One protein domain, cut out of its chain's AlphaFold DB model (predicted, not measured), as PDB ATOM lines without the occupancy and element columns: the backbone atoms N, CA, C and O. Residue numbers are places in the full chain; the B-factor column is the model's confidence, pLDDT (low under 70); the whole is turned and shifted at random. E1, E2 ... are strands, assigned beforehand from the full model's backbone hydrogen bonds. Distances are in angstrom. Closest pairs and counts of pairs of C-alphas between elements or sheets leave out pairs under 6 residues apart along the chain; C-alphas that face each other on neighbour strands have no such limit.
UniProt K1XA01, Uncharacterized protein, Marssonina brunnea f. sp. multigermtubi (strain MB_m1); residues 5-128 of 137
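What this domain is: This is residues 5 to 128 of the 137 residues of an uncharacterized protein of Marssonina brunnea f. sp. multigermtubi (strain MB_m1) (UniProt K1XA01). Two antiparallel sheets lie face to face as a sandwich, their strands running roughly along one another; a twisted sheet of five strands, E5 - E2 - E9 - E8 - E7, is one layer and a sheet of four, E1 - E6 - E3 - E4, the other. The sheets draw close at one end of the strands, where Ser 22 of E2, Ser 28 of E3, Gly 47 of E4 and Thr 120 of E9 come together. The printed part has 124 residues with nine named strands, E1 to E9 along the chain, and no named helix; its class is all strand. It is compact, with a radius of gyration of the C-alphas of 14.5 A, and spans 40 by 34 by 27 A.

How they stand to each other: In the larger sheet, E9, residues 120 to 127, is an inner strand between E2, residues 15 to 22, and E8, residues 101 to 109. E9 and E2 are antiparallel at 166 degrees, with N 121 and O 21 2.7 A apart, within hydrogen-bond range. E8 and E9 are a hairpin, with N 104 and O 124 at 2.8 A. E7, residues 91 to 95, is an edge strand and forms a hairpin with E8, with N 93 and O 103 at 2.9 A. E7, E8 and E9 make a meander, each strand the antiparallel neighbour of the one before. At the other edge is E5, residues 64 to 67, with N 66 and O 16 of E2 at 3.1 A. Residues 86 to 87 pair antiparallel with residues 108 to 109 of E8. In the smaller sheet, E3, residues 28 to 35, and E4, residues 40 to 47, are a hairpin, with N 43 and O 32 at 2.8 A. E6, residues 73 to 80, is antiparallel to E3 at 161 degrees, with N 29 and O 79 at 2.7 A. E1, residues 5 to 8, is an edge strand beside E6, with N 7 and O 74 at 2.8 A. In the sandwich, two sheets face to face, the facing parts are 9.7 A centre to centre and the strands of the two sheets stand at 27 degrees. The closest C-alphas of E6 and E8 are those of Phe 78 and Gly 108, 6.5 A apart.

Where its parts are: E1 begins at C-alpha 5, (-44.091, 9.051, 11.261), and E9 ends at C-alpha 127, (-39.564, 26.115, 21.187). E8 is 26.5 A long, E2 and E3 23.8 A each, E4 23.7 A, E6 23.3 A and E9 22.9 A.

The domain as a whole: The C-alphas farthest apart, those of Ser 38 and Lys 115, are 42.3 A apart. The printed part has no cut. The link from E4 to E5, residues 48 to 63, is long. Mean pLDDT of the printed part is 80.8; residues 48 to 64, 67 to 68 and 82 are under 70.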
ATOM      1  N   ILE A   5     -44.777   8.900   9.984       91.06
ATOM      2  CA  ILE A   5     -44.091   9.051  11.261       91.06
ATOM      3  C   ILE A   5     -44.860  10.078  12.073       91.06
ATOM      4  O   ILE A   5     -45.019  11.220  11.644       91.06
ATOM      5  N   LYS A   6     -45.337   9.685  13.251       92.19
ATOM      6  CA  LYS A   6     -46.029  10.595  14.164       92.19
ATOM      7  C   LYS A   6     -45.039  11.156  15.176       92.19
ATOM      8  O   LYS A   6     -44.379  10.395  15.875       92.19
ATOM      9  N   ILE A   7     -44.965  12.477  15.271       91.38
ATOM     10  CA  ILE A   7     -44.164  13.193  16.263       91.38
ATOM     11  C   ILE A   7     -45.117  13.831  17.265       91.38
ATOM     12  O   ILE A   7     -45.879  14.736  16.919       91.38
ATOM     13  N   SER A   8     -45.065  13.369  18.511       91.75
ATOM     14  CA  SER A   8     -45.771  14.016  19.616       91.75
ATOM     15  C   SER A   8     -45.104  15.343  19.946       91.75
ATOM     16  O   SER A   8     -43.884  15.410  20.108       91.75
ATOM     17  N   ILE A   9     -45.904  16.396  20.063       89.38
ATOM     18  CA  ILE A   9     -45.388  17.724  20.380       89.38
ATOM     19  C   ILE A   9     -45.200  17.831  21.898       89.38
ATOM     20  O   ILE A   9     -46.151  17.584  22.643       89.38
ATOM     21  N   PRO A  10     -43.996  18.192  22.386       89.00
ATOM     22  CA  PRO A  10     -43.751  18.338  23.812       89.00
ATOM     23  C   PRO A  10     -44.683  19.367  24.448       89.00
ATOM     24  O   PRO A  10     -44.920  20.446  23.896       89.00
ATOM     25  N   GLU A  11     -45.146  19.073  25.661       86.00
ATOM     26  CA  GLU A  11     -45.975  20.002  26.422       86.00
ATOM     27  C   GLU A  11     -45.258  21.351  26.620       86.00
ATOM     28  O   GLU A  11     -44.030  21.415  26.774       86.00
ATOM     29  N   GLY A  12     -46.028  22.441  26.577       83.69
ATOM     30  CA  GLY A  12     -45.528  23.806  26.748       83.69
ATOM     31  C   GLY A  12     -44.823  24.397  25.524       83.69
ATOM     32  O   GLY A  12     -44.319  25.518  25.611       83.69
ATOM     33  N   THR A  13     -44.787  23.681  24.395       87.44
ATOM     34  CA  THR A  13     -44.334  24.233  23.109       87.44
ATOM     35  C   THR A  13     -45.196  25.437  22.727       87.44
ATOM     36  O   THR A  13     -46.423  25.378  22.792       87.44
ATOM     37  N   LYS A  14     -44.549  26.544  22.358       86.75
ATOM     38  CA  LYS A  14     -45.206  27.787  21.919       86.75
ATOM     39  C   LYS A  14     -44.998  28.083  20.450       86.75
ATOM     40  O   LYS A  14     -45.855  28.725  19.853       86.75
ATOM     41  N   SER A  15     -43.901  27.595  19.883       86.38
ATOM     42  CA  SER A  15     -43.738  27.599  18.444       86.38
ATOM     43  C   SER A  15     -43.026  26.363  17.927       86.38
ATOM     44  O   SER A  15     -42.263  25.713  18.649       86.38
ATOM     45  N   ILE A  16     -43.319  26.035  16.672       87.00
ATOM     46  CA  ILE A  16     -42.680  24.952  15.930       87.00
ATOM     47  C   ILE A  16     -42.009  25.553  14.716       87.00
ATOM     48  O   ILE A  16     -42.673  26.223  13.933       87.00
ATOM     49  N   ASP A  17     -40.735  25.239  14.549       86.69
ATOM     50  CA  ASP A  17     -39.951  25.608  13.386       86.69
ATOM     51  C   ASP A  17     -39.573  24.354  12.595       86.69
ATOM     52  O   ASP A  17     -39.076  23.378  13.161       86.69
ATOM     53  N   LEU A  18     -39.821  24.377  11.285       86.00
ATOM     54  CA  LEU A  18     -39.527  23.265  10.379       86.00
ATOM     55  C   LEU A  18     -38.443  23.656   9.375       86.00
ATOM     56  O   LEU A  18     -38.574  24.663   8.676       86.00
ATOM     57  N   THR A  19     -37.419  22.819   9.244       85.00
ATOM     58  CA  THR A  19     -36.378  22.944   8.216       85.00
ATOM     59  C   THR A  19     -36.196  21.603   7.521       85.00
ATOM     60  O   THR A  19     -36.184  20.563   8.170       85.00
ATOM     61  N   ALA A  20     -36.036  21.615   6.203       85.25
ATOM     62  CA  ALA A  20     -35.795  20.420   5.405       85.25
ATOM     63  C   ALA A  20     -34.496  20.576   4.614       85.25
ATOM     64  O   ALA A  20     -34.195  21.679   4.169       85.25
ATOM     65  N   LEU A  21     -33.757  19.481   4.441       84.50
ATOM     66  CA  LEU A  21     -32.536  19.397   3.640       84.50
ATOM     67  C   LEU A  21     -32.547  18.109   2.820       84.50
ATOM     68  O   LEU A  21     -32.883  17.058   3.350       84.50
ATOM     69  N   SER A  22     -32.140  18.159   1.555       85.69
ATOM     70  CA  SER A  22     -31.943  16.959   0.738       85.69
ATOM     71  C   SER A  22     -30.596  17.001   0.035       85.69
ATOM     72  O   SER A  22     -30.278  17.984  -0.630       85.69
ATOM     73  N   LEU A  23     -29.823  15.928   0.195       85.06
ATOM     74  CA  LEU A  23     -28.597  15.644  -0.556       85.06
ATOM     75  C   LEU A  23     -28.831  14.592  -1.653       85.06
ATOM     76  O   LEU A  23     -27.896  14.189  -2.341       85.06
ATOM     77  N   TYR A  24     -30.070  14.120  -1.797       84.00
ATOM     78  CA  TYR A  24     -30.455  13.186  -2.845       84.00
ATOM     79  C   TYR A  24     -30.514  13.910  -4.191       84.00
ATOM     80  O   TYR A  24     -30.960  15.045  -4.257       84.00
ATOM     81  N   GLU A  25     -30.043  13.284  -5.267       80.88
ATOM     82  CA  GLU A  25     -29.857  13.964  -6.561       80.88
ATOM     83  C   GLU A  25     -31.142  14.067  -7.391       80.88
ATOM     84  O   GLU A  25     -31.244  14.913  -8.280       80.88
ATOM     85  N   HIS A  26     -32.135  13.227  -7.101       84.06
ATOM     86  CA  HIS A  26     -33.441  13.280  -7.749       84.06
ATOM     87  C   HIS A  26     -34.486  13.902  -6.827       84.06
ATOM     88  O   HIS A  26     -34.255  14.162  -5.649       84.06
ATOM     89  N   ARG A  27     -35.685  14.134  -7.361       83.38
ATOM     90  CA  ARG A  27     -36.778  14.736  -6.601       83.38
ATOM     91  C   ARG A  27     -37.114  13.897  -5.360       83.38
ATOM     92  O   ARG A  27     -37.588  12.767  -5.471       83.38
ATOM     93  N   SER A  28     -36.966  14.508  -4.192       84.88
ATOM     94  CA  SER A  28     -37.509  14.052  -2.914       84.88
ATOM     95  C   SER A  28     -38.606  15.003  -2.440       84.88
ATOM     96  O   SER A  28     -38.651  16.183  -2.812       84.88
ATOM     97  N   GLN A  29     -39.537  14.475  -1.654       87.12
ATOM     98  CA  GLN A  29     -40.580  15.238  -0.994       87.12
ATOM     99  C   GLN A  29     -40.659  14.846   0.477       87.12
ATOM    100  O   GLN A  29     -40.659  13.659   0.806       87.12
ATOM    101  N   ILE A  30     -40.792  15.843   1.343       87.56
ATOM    102  CA  ILE A  30     -41.188  15.651   2.736       87.56
ATOM    103  C   ILE A  30     -42.569  16.267   2.880       87.56
ATOM    104  O   ILE A  30     -42.749  17.450   2.601       87.56
ATOM    105  N   ILE A  31     -43.542  15.466   3.284       88.25
ATOM    106  CA  ILE A  31     -44.910  15.912   3.525       88.25
ATOM    107  C   ILE A  31     -45.097  15.948   5.036       88.25
ATOM    108  O   ILE A  31     -44.866  14.944   5.711       88.25
ATOM    109  N   VAL A  32     -45.484  17.106   5.557       88.44
ATOM    110  CA  VAL A  32     -45.788  17.320   6.971       88.44
ATOM    111  C   VAL A  32     -47.246  17.720   7.080       88.44
ATOM    112  O   VAL A  32     -47.669  18.662   6.423       88.44
ATOM    113  N   GLU A  33     -48.003  17.024   7.913       90.56
ATOM    114  CA  GLU A  33     -49.435  17.233   8.116       90.56
ATOM    115  C   GLU A  33     -49.735  17.362   9.606       90.56
ATOM    116  O   GLU A  33     -49.116  16.704  10.446       90.56
ATOM    117  N   TRP A  34     -50.700  18.207   9.948       89.81
ATOM    118  CA  TRP A  34     -51.173  18.366  11.316       89.81
ATOM    119  C   TRP A  34     -52.641  18.764  11.350       89.81
ATOM    120  O   TRP A  34     -53.211  19.215  10.360       89.81
ATOM    121  N   THR A  35     -53.251  18.613  12.519       82.88
ATOM    122  CA  THR A  35     -54.596  19.115  12.791       82.88
ATOM    123  C   THR A  35     -54.573  19.974  14.044       82.88
ATOM    124  O   THR A  35     -53.898  19.638  15.021       82.88
ATOM    125  N   ASP A  36     -55.310  21.079  14.020       76.81
ATOM    126  CA  ASP A  36     -55.577  21.900  15.205       76.81
ATOM    127  C   ASP A  36     -56.837  21.437  15.969       76.81
ATOM    128  O   ASP A  36     -57.248  22.066  16.940       76.81
ATOM    129  N   GLY A  37     -57.438  20.314  15.549       73.31
ATOM    130  CA  GLY A  37     -58.693  19.775  16.070       73.31
ATOM    131  C   GLY A  37     -59.936  20.215  15.293       73.31
ATOM    132  O   GLY A  37     -60.977  19.580  15.436       73.31
ATOM    133  N   SER A  38     -59.834  21.249  14.453       74.50
ATOM    134  CA  SER A  38     -60.940  21.780  13.645       74.50
ATOM    135  C   SER A  38     -60.713  21.629  12.139       74.50
ATOM    136  O   SER A  38     -61.661  21.404  11.389       74.50
ATOM    137  N   ALA A  39     -59.454  21.686  11.702       76.94
ATOM    138  CA  ALA A  39     -59.059  21.544  10.310       76.94
ATOM    139  C   ALA A  39     -57.770  20.720  10.170       76.94
ATOM    140  O   ALA A  39     -57.029  20.498  11.134       76.94
ATOM    141  N   ASN A  40     -57.520  20.246   8.949       83.00
ATOM    142  CA  ASN A  40     -56.274  19.593   8.563       83.00
ATOM    143  C   ASN A  40     -55.421  20.580   7.770       83.00
ATOM    144  O   ASN A  40     -55.899  21.213   6.831       83.00
ATOM    145  N   PHE A  41     -54.151  20.660   8.128       82.56
ATOM    146  CA  PHE A  41     -53.157  21.504   7.491       82.56
ATOM    147  C   PHE A  41     -51.986  20.648   7.038       82.56
ATOM    148  O   PHE A  41     -51.723  19.576   7.590       82.56
ATOM    149  N   GLY A  42     -51.251  21.139   6.046       81.31
ATOM    150  CA  GLY A  42     -50.062  20.452   5.596       81.31
ATOM    151  C   GLY A  42     -49.111  21.335   4.816       81.31
ATOM    152  O   GLY A  42     -49.458  22.407   4.323       81.31
ATOM    153  N   ALA A  43     -47.886  20.846   4.714       80.38
ATOM    154  CA  ALA A  43     -46.791  21.455   4.000       80.38
ATOM    155  C   ALA A  43     -46.001  20.384   3.261       80.38
ATOM    156  O   ALA A  43     -45.752  19.302   3.789       80.38
ATOM    157  N   THR A  44     -45.585  20.696   2.037       82.44
ATOM    158  CA  THR A  44     -44.731  19.807   1.247       82.44
ATOM    159  C   THR A  44     -43.428  20.511   0.908       82.44
ATOM    160  O   THR A  44     -43.418  21.532   0.223       82.44
ATOM    161  N   PHE A  45     -42.323  19.933   1.354       78.31
ATOM    162  CA  PHE A  45     -40.965  20.325   1.002       78.31
ATOM    163  C   PHE A  45     -40.540  19.512  -0.216       78.31
ATOM    164  O   PHE A  45     -40.667  18.293  -0.184       78.31
ATOM    165  N   VAL A  46     -40.068  20.149  -1.291       78.38
ATOM    166  CA  VAL A  46     -39.689  19.462  -2.539       78.38
ATOM    167  C   VAL A  46     -38.279  19.857  -2.952       78.38
ATOM    168  O   VAL A  46     -37.991  21.043  -3.067       78.38
ATOM    169  N   GLY A  47     -37.426  18.873  -3.237       71.38
ATOM    170  CA  GLY A  47     -36.119  19.127  -3.834       71.38
ATOM    171  C   GLY A  47     -35.208  17.901  -3.929       71.38
ATOM    172  O   GLY A  47     -35.582  16.827  -3.463       71.38
ATOM    173  N   PRO A  48     -34.019  18.067  -4.521       67.81
ATOM    174  CA  PRO A  48     -33.656  19.199  -5.365       67.81
ATOM    175  C   PRO A  48     -34.503  19.235  -6.650       67.81
ATOM    176  O   PRO A  48     -34.917  18.216  -7.200       67.81
ATOM    177  N   THR A  49     -34.808  20.444  -7.107       60.47
ATOM    178  CA  THR A  49     -35.376  20.744  -8.427       60.47
ATOM    179  C   THR A  49     -34.562  21.875  -9.047       60.47
ATOM    180  O   THR A  49     -33.879  22.601  -8.328       60.47
ATOM    181  N   ALA A  50     -34.673  22.076 -10.363       57.53
ATOM    182  CA  ALA A  50     -33.976  23.166 -11.057       57.53
ATOM    183  C   ALA A  50     -34.309  24.573 -10.507       57.53
ATOM    184  O   ALA A  50     -33.537  25.502 -10.716       57.53
ATOM    185  N   SER A  51     -35.440  24.732  -9.806       47.75
ATOM    186  CA  SER A  51     -35.914  26.012  -9.250       47.75
ATOM    187  C   SER A  51     -35.900  26.072  -7.717       47.75
ATOM    188  O   SER A  51     -36.074  27.146  -7.154       47.75
ATOM    189  N   PHE A  52     -35.718  24.936  -7.038       50.34
ATOM    190  CA  PHE A  52     -35.706  24.825  -5.579       50.34
ATOM    191  C   PHE A  52     -34.694  23.763  -5.165       50.34
ATOM    192  O   PHE A  52     -34.951  22.560  -5.283       50.34
ATOM    193  N   VAL A  53     -33.551  24.195  -4.644       50.25
ATOM    194  CA  VAL A  53     -32.706  23.330  -3.824       50.25
ATOM    195  C   VAL A  53     -33.335  23.338  -2.433       50.25
ATOM    196  O   VAL A  53     -33.626  24.412  -1.906       50.25
ATOM    197  N   LEU A  54     -33.530  22.177  -1.801       52.38
ATOM    198  CA  LEU A  54     -33.948  22.073  -0.388       52.38
ATOM    199  C   LEU A  54     -32.875  22.614   0.588       52.38
ATOM    200  O   LEU A  54     -32.736  22.140   1.701       52.38
ATOM    201  N   ALA A  55     -32.093  23.603   0.170       42.44
ATOM    202  CA  ALA A  55     -31.074  24.296   0.936       42.44
ATOM    203  C   ALA A  55     -31.250  25.827   0.889       42.44
ATOM    204  O   ALA A  55     -30.542  26.520   1.612       42.44
ATOM    205  N   ASP A  56     -32.181  26.366   0.082       35.97
ATOM    206  CA  ASP A  56     -32.161  27.792  -0.290       35.97
ATOM    207  C   ASP A  56     -33.308  28.637   0.292       35.97
ATOM    208  O   ASP A  56     -33.968  29.439  -0.366       35.97
ATOM    209  N   LYS A  57     -33.535  28.467   1.593       41.53
ATOM    210  CA  LYS A  57     -33.920  29.587   2.456       41.53
ATOM    211  C   LYS A  57     -32.946  29.568   3.618       41.53
ATOM    212  O   LYS A  57     -33.200  28.857   4.577       41.53
ATOM    213  N   ALA A  58     -31.815  30.257   3.444       39.16
ATOM    214  CA  ALA A  58     -30.787  30.569   4.440       39.16
ATOM    215  C   ALA A  58     -30.637  29.535   5.572       39.16
ATOM    216  O   ALA A  58     -31.457  29.507   6.488       39.16
ATOM    217  N   PHE A  59     -29.563  28.738   5.538       41.56
ATOM    218  CA  PHE A  59     -29.110  27.887   6.649       41.56
ATOM    219  C   PHE A  59     -29.531  28.466   8.020       41.56
ATOM    220  O   PHE A  59     -29.004  29.487   8.458       41.56
ATOM    221  N   GLY A  60     -30.522  27.841   8.666       45.03
ATOM    222  CA  GLY A  60     -31.017  28.245   9.986       45.03
ATOM    223  C   GLY A  60     -32.326  29.047  10.046       45.03
ATOM    224  O   GLY A  60     -32.753  29.349  11.160       45.03
ATOM    225  N   GLN A  61     -32.997  29.370   8.930       51.31
ATOM    226  CA  GLN A  61     -34.345  29.957   8.983       51.31
ATOM    227  C   GLN A  61     -35.460  28.899   8.893       51.31
ATOM    228  O   GLN A  61     -35.381  27.972   8.080       51.31
ATOM    229  N   PRO A  62     -36.517  29.013   9.719       59.44
ATOM    230  CA  PRO A  62     -37.665  28.124   9.633       59.44
ATOM    231  C   PRO A  62     -38.423  28.365   8.331       59.44
ATOM    232  O   PRO A  62     -38.744  29.496   7.974       59.44
ATOM    233  N   ILE A  63     -38.748  27.285   7.628       63.72
ATOM    234  CA  ILE A  63     -39.567  27.349   6.414       63.72
ATOM    235  C   ILE A  63     -41.040  27.559   6.790       63.72
ATOM    236  O   ILE A  63     -41.787  28.202   6.053       63.72
ATOM    237  N   ILE A  64     -41.440  27.037   7.951       66.69
ATOM    238  CA  ILE A  64     -42.752  27.230   8.568       66.69
ATOM    239  C   ILE A  64     -42.524  27.498  10.046       66.69
ATOM    240  O   ILE A  64     -41.788  26.744  10.687       66.69
ATOM    241  N   SER A  65     -43.175  28.545  10.556       70.31
ATOM    242  CA  SER A  65     -43.289  28.814  11.985       70.31
ATOM    243  C   SER A  65     -44.763  28.811  12.378       70.31
ATOM    244  O   SER A  65     -45.564  29.532  11.783       70.31
ATOM    245  N   LEU A  66     -45.125  27.967  13.341       71.56
ATOM    246  CA  LEU A  66     -46.472  27.922  13.911       71.56
ATOM    247  C   LEU A  66     -46.452  28.657  15.247       71.56
ATOM    248  O   LEU A  66     -45.846  28.164  16.194       71.56
ATOM    249  N   THR A  67     -47.084  29.825  15.315       69.94
ATOM    250  CA  THR A  67     -47.235  30.628  16.532       69.94
ATOM    251  C   THR A  67     -48.725  30.739  16.826       69.94
ATOM    252  O   THR A  67     -49.463  31.227  15.979       69.94
ATOM    253  N   ASP A  68     -49.142  30.264  18.000       64.19
ATOM    254  CA  ASP A  68     -50.541  30.124  18.437       64.19
ATOM    255  C   ASP A  68     -51.286  28.933  17.790       64.19
ATOM    256  O   ASP A  68     -51.181  28.666  16.598       64.19
ATOM    257  N   ASN A  69     -51.992  28.143  18.612       72.31
ATOM    258  CA  ASN A  69     -52.609  26.849  18.253       72.31
ATOM    259  C   ASN A  69     -51.629  25.772  17.754       72.31
ATOM    260  O   ASN A  69     -51.807  25.141  16.713       72.31
ATOM    261  N   VAL A  70     -50.597  25.518  18.563       81.56
ATOM    262  CA  VAL A  70     -49.655  24.417  18.346       81.56
ATOM    263  C   VAL A  70     -50.413  23.072  18.352       81.56
ATOM    264  O   VAL A  70     -51.101  22.781  19.336       81.56
ATOM    265  N   PRO A  71     -50.296  22.239  17.298       86.62
ATOM    266  CA  PRO A  71     -50.984  20.952  17.243       86.62
ATOM    267  C   PRO A  71     -50.482  19.999  18.341       86.62
ATOM    268  O   PRO A  71     -49.478  20.244  19.005       86.62
ATOM    269  N   LYS A  72     -51.171  18.872  18.549       88.44
ATOM    270  CA  LYS A  72     -50.695  17.833  19.489       88.44
ATOM    271  C   LYS A  72     -49.718  16.853  18.843       88.44
ATOM    272  O   LYS A  72     -48.850  16.300  19.516       88.44
ATOM    273  N   VAL A  73     -49.880  16.620  17.543       91.06
ATOM    274  CA  VAL A  73     -49.109  15.649  16.767       91.06
ATOM    275  C   VAL A  73     -48.818  16.237  15.393       91.06
ATOM    276  O   VAL A  73     -49.710  16.810  14.767       91.06
ATOM    277  N   LEU A  74     -47.587  16.054  14.921       91.00
ATOM    278  CA  LEU A  74     -47.234  16.194  13.510       91.00
ATOM    279  C   LEU A  74     -47.140  14.810  12.885       91.00
ATOM    280  O   LEU A  74     -46.599  13.887  13.493       91.00
ATOM    281  N   SER A  75     -47.624  14.675  11.661       92.38
ATOM    282  CA  SER A  75     -47.418  13.489  10.844       92.38
ATOM    283  C   SER A  75     -46.460  13.830   9.714       92.38
ATOM    284  O   SER A  75     -46.645  14.824   9.023       92.38
ATOM    285  N   VAL A  76     -45.416  13.028   9.543       91.31
ATOM    286  CA  VAL A  76     -44.364  13.254   8.552       91.31
ATOM    287  C   VAL A  76     -44.256  12.035   7.656       91.31
ATOM    288  O   VAL A  76     -44.202  10.909   8.142       91.31
ATOM    289  N   SER A  77     -44.193  12.244   6.347       91.25
ATOM    290  CA  SER A  77     -43.886  11.185   5.392       91.25
ATOM    291  C   SER A  77     -42.848  11.643   4.378       91.25
ATOM    292  O   SER A  77     -42.766  12.818   4.019       91.25
ATOM    293  N   PHE A  78     -42.037  10.691   3.927       89.31
ATOM    294  CA  PHE A  78     -41.017  10.907   2.913       89.31
ATOM    295  C   PHE A  78     -41.443  10.214   1.629       89.31
ATOM    296  O   PHE A  78     -41.894   9.068   1.645       89.31
ATOM    297  N   LYS A  79     -41.275  10.898   0.504       88.62
ATOM    298  CA  LYS A  79     -41.509  10.341  -0.821       88.62
ATOM    299  C   LYS A  79     -40.310  10.638  -1.702       88.62
ATOM    300  O   LYS A  79     -39.978  11.795  -1.933       88.62
ATOM    301  N   PHE A  80     -39.696   9.588  -2.215       86.75
ATOM    302  CA  PHE A  80     -38.637   9.681  -3.210       86.75
ATOM    303  C   PHE A  80     -39.197   9.318  -4.581       86.75
ATOM    304  O   PHE A  80     -40.293   8.756  -4.693       86.75
ATOM    305  N   TYR A  81     -38.474   9.705  -5.625       79.75
ATOM    306  CA  TYR A  81     -38.831   9.407  -7.009       79.75
ATOM    307  C   TYR A  81     -38.921   7.891  -7.275       79.75
ATOM    308  O   TYR A  81     -39.790   7.429  -8.010       79.75
ATOM    309  N   ASP A  82     -38.070   7.117  -6.613       66.81
ATOM    310  CA  ASP A  82     -37.785   5.702  -6.817       66.81
ATOM    311  C   ASP A  82     -38.205   4.835  -5.609       66.81
ATOM    312  O   ASP A  82     -37.390   4.205  -4.950       66.81
ATOM    313  N   MET A  83     -39.519   4.773  -5.353       72.56
ATOM    314  CA  MET A  83     -40.203   3.843  -4.421       72.56
ATOM    315  C   MET A  83     -39.635   3.758  -2.970       72.56
ATOM    316  O   MET A  83     -39.011   4.695  -2.488       72.56
ATOM    317  N   THR A  84     -40.065   2.748  -2.191       77.31
ATOM    318  CA  THR A  84     -40.192   2.739  -0.714       77.31
ATOM    319  C   THR A  84     -38.955   3.242   0.055       77.31
ATOM    320  O   THR A  84     -37.926   2.566   0.061       77.31
ATOM    321  N   PRO A  85     -39.046   4.375   0.779       83.44
ATOM    322  CA  PRO A  85     -37.903   4.923   1.503       83.44
ATOM    323  C   PRO A  85     -37.430   4.025   2.643       83.44
ATOM    324  O   PRO A  85     -38.241   3.406   3.335       83.44
ATOM    325  N   SER A  86     -36.125   4.067   2.904       87.81
ATOM    326  CA  SER A  86     -35.571   3.682   4.203       87.81
ATOM    327  C   SER A  86     -35.658   4.894   5.126       87.81
ATOM    328  O   SER A  86     -35.083   5.940   4.830       87.81
ATOM    329  N   ILE A  87     -36.420   4.790   6.211       89.06
ATOM    330  CA  ILE A  87     -36.608   5.875   7.176       89.06
ATOM    331  C   ILE A  87     -35.960   5.448   8.488       89.06
ATOM    332  O   ILE A  87     -36.295   4.394   9.025       89.06
ATOM    333  N   LEU A  88     -35.047   6.272   9.003       89.56
ATOM    334  CA  LEU A  88     -34.444   6.049  10.313       89.56
ATOM    335  C   LEU A  88     -35.391   6.469  11.437       89.56
ATOM    336  O   LEU A  88     -36.228   7.360  11.269       89.56
ATOM    337  N   GLU A  89     -35.211   5.864  12.610       90.19
ATOM    338  CA  GLU A  89     -35.913   6.308  13.810       90.19
ATOM    339  C   GLU A  89     -35.633   7.797  14.092       90.19
ATOM    340  O   GLU A  89     -34.494   8.256  13.930       90.19
ATOM    341  N   PRO A  90     -36.649   8.573  14.517       93.12
ATOM    342  CA  PRO A  90     -36.460   9.978  14.850       93.12
ATOM    343  C   PRO A  90     -35.413  10.172  15.949       93.12
ATOM    344  O   PRO A  90     -35.523   9.622  17.045       93.12
ATOM    345  N   LYS A  91     -34.424  11.028  15.690       94.31
ATOM    346  CA  LYS A  91     -33.426  11.422  16.684       94.31
ATOM    347  C   LYS A  91     -33.918  12.645  17.447       94.31
ATOM    348  O   LYS A  91     -34.178  13.684  16.845       94.31
ATOM    349  N   ILE A  92     -34.004  12.533  18.769       93.12
ATOM    350  CA  ILE A  92     -34.500  13.593  19.655       93.12
ATOM    351  C   ILE A  92     -33.333  14.157  20.473       93.12
ATOM    352  O   ILE A  92     -32.548  13.400  21.042       93.12
ATOM    353  N   SER A  93     -33.218  15.481  20.556       92.00
ATOM    354  CA  SER A  93     -32.237  16.164  21.404       92.00
ATOM    355  C   SER A  93     -32.823  17.411  22.068       92.00
ATOM    356  O   SER A  93     -33.702  18.077  21.525       92.00
ATOM    357  N   ASN A  94     -32.323  17.749  23.257       89.81
ATOM    358  CA  ASN A  94     -32.617  19.030  23.902       89.81
ATOM    359  C   ASN A  94     -31.638  20.086  23.390       89.81
ATOM    360  O   ASN A  94     -30.436  19.832  23.302       89.81
ATOM    361  N   VAL A  95     -32.149  21.266  23.052       86.38
ATOM    362  CA  VAL A  95     -31.377  22.360  22.455       86.38
ATOM    363  C   VAL A  95     -31.743  23.701  23.090       86.38
ATOM    364  O   VAL A  95     -32.759  23.829  23.775       86.38
ATOM    365  N   GLY A  96     -30.911  24.713  22.846       80.88
ATOM    366  CA  GLY A  96     -31.114  26.074  23.337       80.88
ATOM    367  C   GLY A  96     -30.609  26.315  24.769       80.88
ATOM    368  O   GLY A  96     -30.254  25.370  25.484       80.88
ATOM    369  N   PRO A  97     -30.535  27.588  25.199       70.81
ATOM    370  CA  PRO A  97     -30.106  27.946  26.546       70.81
ATOM    371  C   PRO A  97     -30.990  27.254  27.590       70.81
ATOM    372  O   PRO A  97     -32.210  27.392  27.568       70.81
ATOM    373  N   GLN A  98     -30.372  26.505  28.507       73.19
ATOM    374  CA  GLN A  98     -31.067  25.736  29.553       73.19
ATOM    375  C   GLN A  98     -31.997  24.614  29.035       73.19
ATOM    376  O   GLN A  98     -32.853  24.144  29.781       73.19
ATOM    377  N   GLY A  99     -31.848  24.165  27.780       75.69
ATOM    378  CA  GLY A  99     -32.680  23.094  27.215       75.69
ATOM    379  C   GLY A  99     -34.135  23.515  26.979       75.69
ATOM    380  O   GLY A  99     -35.055  22.706  27.092       75.69
ATOM    381  N   ASN A 100     -34.357  24.796  26.684       82.75
ATOM    382  CA  ASN A 100     -35.679  25.369  26.437       82.75
ATOM    383  C   ASN A 100     -36.263  25.027  25.050       82.75
ATOM    384  O   ASN A 100     -37.327  25.532  24.687       82.75
ATOM    385  N   GLY A 101     -35.590  24.186  24.269       88.06
ATOM    386  CA  GLY A 101     -36.101  23.636  23.024       88.06
ATOM    387  C   GLY A 101     -35.888  22.130  22.930       88.06
ATOM    388  O   GLY A 101     -34.960  21.572  23.517       88.06
ATOM    389  N   THR A 102     -36.738  21.477  22.150       91.81
ATOM    390  CA  THR A 102     -36.582  20.071  21.770       91.81
ATOM    391  C   THR A 102     -36.485  20.000  20.257       91.81
ATOM    392  O   THR A 102     -37.370  20.479  19.554       91.81
ATOM    393  N   GLN A 103     -35.408  19.411  19.757       92.81
ATOM    394  CA  GLN A 103     -35.199  19.157  18.342       92.81
ATOM    395  C   GLN A 103     -35.507  17.691  18.040       92.81
ATOM    396  O   GLN A 103     -35.038  16.794  18.738       92.81
ATOM    397  N   VAL A 104     -36.270  17.453  16.979       94.62
ATOM    398  CA  VAL A 104     -36.497  16.130  16.401       94.62
ATOM    399  C   VAL A 104     -35.986  16.145  14.973       94.62
ATOM    400  O   VAL A 104     -36.404  16.972  14.169       94.62
ATOM    401  N   GLN A 105     -35.075  15.235  14.658       93.81
ATOM    402  CA  GLN A 105     -34.547  15.052  13.317       93.81
ATOM    403  C   GLN A 105     -35.020  13.714  12.760       93.81
ATOM    404  O   GLN A 105     -34.863  12.676  13.402       93.81
ATOM    405  N   ILE A 106     -35.582  13.746  11.559       93.94
ATOM    406  CA  ILE A 106     -36.023  12.563  10.831       93.94
ATOM    407  C   ILE A 106     -35.266  12.506   9.520       93.94
ATOM    408  O   ILE A 106     -35.286  13.469   8.755       93.94
ATOM    409  N   THR A 107     -34.647  11.365   9.255       92.44
ATOM    410  CA  THR A 107     -33.844  11.150   8.055       92.44
ATOM    411  C   THR A 107     -34.424  10.000   7.246       92.44
ATOM    412  O   THR A 107     -34.639   8.907   7.771       92.44
ATOM    413  N   GLY A 108     -34.662  10.254   5.964       91.69
ATOM    414  CA  GLY A 108     -35.032   9.256   4.975       91.69
ATOM    415  C   GLY A 108     -33.975   9.141   3.880       91.69
ATOM    416  O   GLY A 108     -33.315  10.121   3.528       91.69
ATOM    417  N   TYR A 109     -33.870   7.950   3.306       90.50
ATOM    418  CA  TYR A 109     -33.018   7.637   2.167       90.50
ATOM    419  C   TYR A 109     -33.855   7.027   1.048       90.50
ATOM    420  O   TYR A 109     -34.765   6.225   1.298       90.50
ATOM    421  N   ALA A 110     -33.529   7.401  -0.187       89.69
ATOM    422  CA  ALA A 110     -34.058   6.740  -1.372       89.69
ATOM    423  C   ALA A 110     -33.601   5.277  -1.403       89.69
ATOM    424  O   ALA A 110     -32.484   4.969  -0.987       89.69
ATOM    425  N   SER A 111     -34.417   4.371  -1.949       88.31
ATOM    426  CA  SER A 111     -34.030   2.956  -2.062       88.31
ATOM    427  C   SER A 111     -32.777   2.752  -2.928       88.31
ATOM    428  O   SER A 111     -32.063   1.762  -2.762       88.31
ATOM    429  N   SER A 112     -32.498   3.676  -3.855       88.06
ATOM    430  CA  SER A 112     -31.286   3.660  -4.677       88.06
ATOM    431  C   SER A 112     -30.011   3.961  -3.885       88.06
ATOM    432  O   SER A 112     -28.926   3.555  -4.304       88.06
ATOM    433  N   ASP A 113     -30.113   4.655  -2.750       85.69
ATOM    434  CA  ASP A 113     -28.979   5.032  -1.906       85.69
ATOM    435  C   ASP A 113     -28.645   3.923  -0.902       85.69
ATOM    436  O   ASP A 113     -28.810   4.049   0.311       85.69
ATOM    437  N   LYS A 114     -28.145   2.801  -1.425       84.75
ATOM    438  CA  LYS A 114     -27.822   1.602  -0.631       84.75
ATOM    439  C   LYS A 114     -26.768   1.834   0.457       84.75
ATOM    440  O   LYS A 114     -26.637   1.003   1.349       84.75
ATOM    441  N   LYS A 115     -25.982   2.910   0.351       90.25
ATOM    442  CA  LYS A 115     -24.929   3.260   1.311       90.25
ATOM    443  C   LYS A 115     -25.380   4.292   2.347       90.25
ATOM    444  O   LYS A 115     -24.627   4.548   3.280       90.25
ATOM    445  N   HIS A 116     -26.590   4.841   2.211       89.88
ATOM    446  CA  HIS A 116     -27.122   5.893   3.079       89.88
ATOM    447  C   HIS A 116     -26.226   7.152   3.131       89.88
ATOM    448  O   HIS A 116     -26.025   7.747   4.193       89.88
ATOM    449  N   GLU A 117     -25.680   7.567   1.986       88.94
ATOM    450  CA  GLU A 117     -24.755   8.708   1.867       88.94
ATOM    451  C   GLU A 117     -25.453  10.012   1.437       88.94
ATOM    452  O   GLU A 117     -24.923  11.101   1.657       88.94
ATOM    453  N   LYS A 118     -26.654   9.927   0.852       88.00
ATOM    454  CA  LYS A 118     -27.415  11.045   0.272       88.00
ATOM    455  C   LYS A 118     -28.779  11.213   0.969       88.00
ATOM    456  O   LYS A 118     -29.828  10.968   0.366       88.00
ATOM    457  N   PRO A 119     -28.799  11.632   2.249       89.75
ATOM    458  CA  PRO A 119     -30.022  11.739   3.037       89.75
ATOM    459  C   PRO A 119     -30.960  12.847   2.555       89.75
ATOM    460  O   PRO A 119     -30.537  13.895   2.065       89.75
ATOM    461  N   THR A 120     -32.247  12.660   2.827       89.19
ATOM    462  CA  THR A 120     -33.224  13.745   2.956       89.19
ATOM    463  C   THR A 120     -33.679  13.821   4.404       89.19
ATOM    464  O   THR A 120     -34.119  12.830   4.977       89.19
ATOM    465  N   THR A 121     -33.569  14.996   5.007       90.00
ATOM    466  CA  THR A 121     -33.730  15.216   6.440       90.00
ATOM    467  C   THR A 121     -34.770  16.296   6.696       90.00
ATOM    468  O   THR A 121     -34.713  17.368   6.097       90.00
ATOM    469  N   LEU A 122     -35.682  16.036   7.629       90.50
ATOM    470  CA  LEU A 122     -36.519  17.044   8.270       90.50
ATOM    471  C   LEU A 122     -35.999  17.291   9.686       90.50
ATOM    472  O   LEU A 122     -35.829  16.350  10.459       90.50
ATOM    473  N   THR A 123     -35.826  18.554  10.042       90.38
ATOM    474  CA  THR A 123     -35.560  19.004  11.404       90.38
ATOM    475  C   THR A 123     -36.764  19.788  11.903       90.38
ATOM    476  O   THR A 123     -37.195  20.756  11.277       90.38
ATOM    477  N   VAL A 124     -37.301  19.366  13.044       91.12
ATOM    478  CA  VAL A 124     -38.409  20.002  13.753       91.12
ATOM    479  C   VAL A 124     -37.875  20.555  15.063       91.12
ATOM    480  O   VAL A 124     -37.332  19.807  15.872       91.12
ATOM    481  N   LEU A 125     -38.029  21.854  15.288       90.50
ATOM    482  CA  LEU A 125     -37.628  22.512  16.522       90.50
ATOM    483  C   LEU A 125     -38.865  22.993  17.280       90.50
ATOM    484  O   LEU A 125     -39.546  23.927  16.863       90.50
ATOM    485  N   PHE A 126     -39.125  22.370  18.425       90.25
ATOM    486  CA  PHE A 126     -40.144  22.780  19.382       90.25
ATOM    487  C   PHE A 126     -39.552  23.795  20.354       90.25
ATOM    488  O   PHE A 126     -38.653  23.465  21.130       90.25
ATOM    489  N   LYS A 127     -40.047  25.031  20.328       87.19
ATOM    490  CA  LYS A 127     -39.564  26.115  21.187       87.19
ATOM    491  C   LYS A 127     -40.507  26.322  22.361       87.19
ATOM    492  O   LYS A 127     -41.714  26.511  22.186       87.19
ATOM    493  N   ARG A 128     -39.948  26.326  23.571       84.62
ATOM    494  CA  ARG A 128     -40.640  26.738  24.797       84.62
ATOM    495  C   ARG A 128     -40.223  28.164  25.168       84.62
ATOM    496  O   ARG A 128     -39.147  28.614  24.760       84.62
TER     497      ARG A 128